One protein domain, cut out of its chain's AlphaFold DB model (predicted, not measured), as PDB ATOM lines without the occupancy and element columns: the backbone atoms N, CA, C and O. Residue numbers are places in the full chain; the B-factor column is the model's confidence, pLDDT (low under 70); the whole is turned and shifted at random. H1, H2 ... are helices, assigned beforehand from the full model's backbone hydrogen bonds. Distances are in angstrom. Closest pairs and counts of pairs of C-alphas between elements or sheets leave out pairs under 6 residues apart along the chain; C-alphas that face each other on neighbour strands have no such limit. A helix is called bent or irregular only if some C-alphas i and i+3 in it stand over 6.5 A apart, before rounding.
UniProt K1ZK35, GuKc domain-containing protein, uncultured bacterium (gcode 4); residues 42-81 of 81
ATOM      1  N   ASN A  42      -2.959   2.887  37.580       85.38
ATOM      2  CA  ASN A  42      -3.323   2.479  36.222       85.38
ATOM      3  C   ASN A  42      -2.659   1.147  35.831       85.38
ATOM      4  O   ASN A  42      -1.662   1.123  35.101       85.38
ATOM      5  N   ASP A  43      -3.186   0.051  36.378       83.25
ATOM      6  CA  ASP A  43      -2.765  -1.311  36.033       83.25
ATOM      7  C   ASP A  43      -3.410  -1.760  34.706       83.25
ATOM      8  O   ASP A  43      -2.728  -1.902  33.682       83.25
ATOM      9  N   THR A  44      -4.746  -1.832  34.687       89.75
ATOM     10  CA  THR A  44      -5.576  -1.988  33.484       89.75
ATOM     11  C   THR A  44      -6.439  -0.750  33.262       89.75
ATOM     12  O   THR A  44      -6.824  -0.065  34.216       89.75
ATOM     13  N   VAL A  45      -6.745  -0.464  31.995       88.50
ATOM     14  CA  VAL A  45      -7.520   0.727  31.619       88.50
ATOM     15  C   VAL A  45      -8.907   0.663  32.244       88.50
ATOM     16  O   VAL A  45      -9.353   1.646  32.822       88.50
ATOM     17  N   GLU A  46      -9.531  -0.512  32.195       91.12
ATOM     18  CA  GLU A  46     -10.881  -0.770  32.688       91.12
ATOM     19  C   GLU A  46     -10.982  -0.478  34.193       91.12
ATOM     20  O   GLU A  46     -11.824   0.312  34.622       91.12
ATOM     21  N   ASN A  47     -10.054  -1.020  34.988       90.62
ATOM     22  CA  ASN A  47     -10.039  -0.822  36.438       90.62
ATOM     23  C   ASN A  47      -9.764   0.644  36.813       90.62
ATOM     24  O   ASN A  47     -10.392   1.192  37.716       90.62
ATOM     25  N   ALA A  48      -8.855   1.312  36.096       92.12
ATOM     26  CA  ALA A  48      -8.580   2.729  36.321       92.12
ATOM     27  C   ALA A  48      -9.817   3.601  36.044       92.12
ATOM     28  O   ALA A  48     -10.099   4.526  36.811       92.12
ATOM     29  N   THR A  49     -10.576   3.298  34.986       92.19
ATOM     30  CA  THR A  49     -11.829   4.004  34.684       92.19
ATOM     31  C   THR A  49     -12.927   3.749  35.708       92.19
ATOM     32  O   THR A  49     -13.661   4.683  36.035       92.19
ATOM     33  N   ASP A  50     -13.036   2.537  36.246       93.12
ATOM     34  CA  ASP A  50     -14.044   2.208  37.261       93.12
ATOM     35  C   ASP A  50     -13.764   2.922  38.588       93.12
ATOM     36  O   ASP A  50     -14.664   3.506  39.201       93.12
ATOM     37  N   ILE A  51     -12.494   2.957  39.002       91.75
ATOM     38  CA  ILE A  51     -12.063   3.697  40.193       91.75
ATOM     39  C   ILE A  51     -12.318   5.198  40.006       91.75
ATOM     40  O   ILE A  51     -12.856   5.846  40.904       91.75
ATOM     41  N   LEU A  52     -11.999   5.753  38.832       92.06
ATOM     42  CA  LEU A  52     -12.243   7.165  38.534       92.06
ATOM     43  C   LEU A  52     -13.740   7.517  38.592       92.06
ATOM     44  O   LEU A  52     -14.110   8.512  39.214       92.06
ATOM     45  N   GLN A  53     -14.603   6.696  37.985       92.31
ATOM     46  CA  GLN A  53     -16.057   6.880  38.060       92.31
ATOM     47  C   GLN A  53     -16.559   6.828  39.505       92.31
ATOM     48  O   GLN A  53     -17.397   7.642  39.896       92.31
ATOM     49  N   SER A  54     -16.011   5.915  40.307       92.31
ATOM     50  CA  SER A  54     -16.368   5.769  41.719       92.31
ATOM     51  C   SER A  54     -15.995   7.007  42.537       92.31
ATOM     52  O   SER A  54     -16.811   7.479  43.324       92.31
ATOM     53  N   ILE A  55     -14.810   7.587  42.314       90.62
ATOM     54  CA  ILE A  55     -14.381   8.824  42.991       90.62
ATOM     55  C   ILE A  55     -15.334   9.980  42.658       90.62
ATOM     56  O   ILE A  55     -15.793  10.684  43.555       90.62
ATOM     57  N   ILE A  56     -15.700  10.138  41.381       88.19
ATOM     58  CA  ILE A  56     -16.645  11.180  40.947       88.19
ATOM     59  C   ILE A  56     -18.021  10.977  41.594       88.19
ATOM     60  O   ILE A  56     -18.659  11.945  42.005       88.19
ATOM     61  N   LEU A  57     -18.491   9.730  41.679       87.81
ATOM     62  CA  LEU A  57     -19.762   9.405  42.320       87.81
ATOM     63  C   LEU A  57     -19.740   9.767  43.810       87.81
ATOM     64  O   LEU A  57     -20.663  10.419  44.288       87.81
ATOM     65  N   VAL A  58     -18.680   9.388  44.529       87.62
ATOM     66  CA  VAL A  58     -18.530   9.677  45.962       87.62
ATOM     67  C   VAL A  58     -18.509  11.181  46.223       87.62
ATOM     68  O   VAL A  58     -19.207  11.637  47.127       87.62
ATOM     69  N   GLU A  59     -17.784  11.959  45.416       85.94
ATOM     70  CA  GLU A  59     -17.774  13.421  45.549       85.94
ATOM     71  C   GLU A  59     -19.164  14.032  45.321       85.94
ATOM     72  O   GLU A  59     -19.564  14.922  46.067       85.94
ATOM     73  N   LYS A  60     -19.952  13.509  44.372       80.75
ATOM     74  CA  LYS A  60     -21.352  13.934  44.168       80.75
ATOM     75  C   LYS A  60     -22.281  13.536  45.315       80.75
ATOM     76  O   LYS A  60     -23.260  14.219  45.578       80.75
ATOM     77  N   CYS A  61     -21.995  12.435  46.003       78.50
ATOM     78  CA  CYS A  61     -22.755  12.007  47.177       78.50
ATOM     79  C   CYS A  61     -22.376  12.776  48.450       78.50
ATOM     80  O   CYS A  61     -22.980  12.542  49.504       78.50
ATOM     81  N   ARG A  62     -21.387  13.680  48.403       79.31
ATOM     82  CA  ARG A  62     -21.061  14.500  49.567       79.31
ATOM     83  C   ARG A  62     -22.220  15.432  49.867       79.31
ATOM     84  O   ARG A  62     -22.621  16.266  49.069       79.31
ATOM     85  N   VAL A  63     -22.675  15.328  51.107       68.94
ATOM     86  CA  VAL A  63     -23.730  16.134  51.720       68.94
ATOM     87  C   VAL A  63     -23.496  17.641  51.486       68.94
ATOM     88  O   VAL A  63     -24.429  18.379  51.209       68.94
ATOM     89  N   ALA A  64     -22.245  18.104  51.470       66.06
ATOM     90  CA  ALA A  64     -21.918  19.507  51.207       66.06
ATOM     91  C   ALA A  64     -22.199  20.004  49.768       66.06
ATOM     92  O   ALA A  64     -22.181  21.213  49.563       66.06
ATOM     93  N   ALA A  65     -22.420  19.120  48.788       61.22
ATOM     94  CA  ALA A  65     -22.557  19.505  47.383       61.22
ATOM     95  C   ALA A  65     -23.993  19.895  46.987       61.22
ATOM     96  O   ALA A  65     -24.159  20.821  46.206       61.22
ATOM     97  N   ASP A  66     -25.020  19.230  47.538       61.22
ATOM     98  CA  ASP A  66     -26.381  19.289  46.970       61.22
ATOM     99  C   ASP A  66     -27.525  19.217  48.012       61.22
ATOM    100  O   ASP A  66     -28.648  18.826  47.688       61.22
ATOM    101  N   ILE A  67     -27.305  19.603  49.278       65.38
ATOM    102  CA  ILE A  67     -28.422  19.663  50.249       65.38
ATOM    103  C   ILE A  67     -29.427  20.776  49.906       65.38
ATOM    104  O   ILE A  67     -30.630  20.580  50.074       65.38
ATOM    105  N   GLU A  68     -28.962  21.954  49.478       66.81
ATOM    106  CA  GLU A  68     -29.824  23.127  49.251       66.81
ATOM    107  C   GLU A  68     -31.024  22.851  48.328       66.81
ATOM    108  O   GLU A  68     -32.155  23.118  48.746       66.81
ATOM    109  N   PRO A  69     -30.853  22.261  47.127       68.81
ATOM    110  CA  PRO A  69     -31.988  21.969  46.252       68.81
ATOM    111  C   PRO A  69     -32.933  20.902  46.826       68.81
ATOM    112  O   PRO A  69     -34.132  20.936  46.548       68.81
ATOM    113  N   ILE A  70     -32.426  19.976  47.646       70.81
ATOM    114  CA  ILE A  70     -33.243  18.955  48.316       70.81
ATOM    115  C   ILE A  70     -34.103  19.605  49.409       70.81
ATOM    116  O   ILE A  70     -35.312  19.381  49.450       70.81
ATOM    117  N   LEU A  71     -33.519  20.456  50.257       68.69
ATOM    118  CA  LEU A  71     -34.247  21.178  51.308       68.69
ATOM    119  C   LEU A  71     -35.326  22.108  50.744       68.69
ATOM    120  O   LEU A  71     -36.405  22.195  51.330       68.69
ATOM    121  N   CYS A  72     -35.055  22.792  49.629       67.50
ATOM    122  CA  CYS A  72     -36.047  23.648  48.977       67.50
ATOM    123  C   CYS A  72     -37.266  22.846  48.501       67.50
ATOM    124  O   CYS A  72     -38.388  23.235  48.813       67.50
ATOM    125  N   LYS A  73     -37.065  21.685  47.859       72.06
ATOM    126  CA  LYS A  73     -38.178  20.809  47.444       72.06
ATOM    127  C   LYS A  73     -39.039  20.347  48.618       72.06
ATOM    128  O   LYS A  73     -40.261  20.404  48.542       72.06
ATOM    129  N   PHE A  74     -38.414  19.931  49.720       73.75
ATOM    130  CA  PHE A  74     -39.158  19.487  50.904       73.75
ATOM    131  C   PHE A  74     -39.954  20.619  51.575       73.75
ATOM    132  O   PHE A  74     -41.028  20.363  52.119       73.75
ATOM    133  N   LYS A  75     -39.461  21.865  51.539       69.69
ATOM    134  CA  LYS A  75     -40.212  23.032  52.032       69.69
ATOM    135  C   LYS A  75     -41.421  23.357  51.154       69.69
ATOM    136  O   LYS A  75     -42.500  23.585  51.683       69.69
ATOM    137  N   GLU A  76     -41.268  23.311  49.832       71.06
ATOM    138  CA  GLU A  76     -42.377  23.569  48.905       71.06
ATOM    139  C   GLU A  76     -43.504  22.535  49.053       71.06
ATOM    140  O   GLU A  76     -44.675  22.909  49.085       71.06
ATOM    141  N   GLU A  77     -43.176  21.249  49.224       69.31
ATOM    142  CA  GLU A  77     -44.173  20.186  49.440       69.31
ATOM    143  C   GLU A  77     -44.921  20.307  50.778       69.31
ATOM    144  O   GLU A  77     -46.068  19.877  50.876       69.31
ATOM    145  N   SER A  78     -44.300  20.897  51.803       62.31
ATOM    146  CA  SER A  78     -44.918  21.077  53.125       62.31
ATOM    147  C   SER A  78     -45.728  22.369  53.258       62.31
ATOM    148  O   SER A  78     -46.611  22.435  54.105       62.31
ATOM    149  N   GLU A  79     -45.481  23.371  52.411       60.75
ATOM    150  CA  GLU A  79     -46.305  24.589  52.323       60.75
ATOM    151  C   GLU A  79     -47.557  24.410  51.442       60.75
ATOM    152  O   GLU A  79     -48.495  25.201  51.542       60.75
ATOM    153  N   HIS A  80     -47.596  23.371  50.598       56.38
ATOM    154  CA  HIS A  80     -48.732  23.047  49.721       56.38
ATOM    155  C   HIS A  80     -49.625  21.896  50.240       56.38
ATOM    156  O   HIS A  80     -50.514  21.451  49.508       56.38
ATOM    157  N   ALA A  81     -49.406  21.423  51.472       50.47
ATOM    158  CA  ALA A  81     -50.207  20.404  52.163       50.47
ATOM    159  C   ALA A  81     -51.039  21.020  53.299       50.47
ATOM    160  O   ALA A  81     -52.199  20.580  53.473       50.47
TER     161      ALA A  81
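This is residues 42 to 81 of the 81 residues of the protein "GuKc domain-containing protein" of uncultured bacterium (gcode 4) (UniProt K1ZK35). Two helices, H1 then H2, follow each other end to end as one long rod with a wide bend at the tight link between them; the short start before H1, from Asn 42, hooks back beside H1, while residues 43 to 50 and 52 to 81 stand free. The 40 printed residues, with two named helices and no named strand, are all helix in class. The whole is extended, with a radius of gyration of the C-alphas of 17.1 A and spans of 54 by 16 by 7 A.

H1, residues 45 to 60, and H2, residues 63 to 79, are close but not clearly touching; their closest C-alphas, those of Lys 60 and Asp 66, are 7.9 A apart. They run the same way at a steep tilt of 48 degrees. Every O i to N i+4 pair is within hydrogen-bond range in H1, and 9 of 13 in H2.

H1 begins at C-alpha 45 (-7.520, 0.727, 31.619) and measures 22.9 A. H2 measures 24.1 A and ends at C-alpha 79 (-46.305, 24.589, 52.323). H2 is irregular, C-alphas 65 and 68 being 8.3 A apart, and has a kink of 28 degrees near residue 70.

The C-alphas farthest apart, of Asp 43 and Ala 81, are 54.6 A apart. The printed part has no cut. Mean pLDDT is 90 in H1 but 67 in H2.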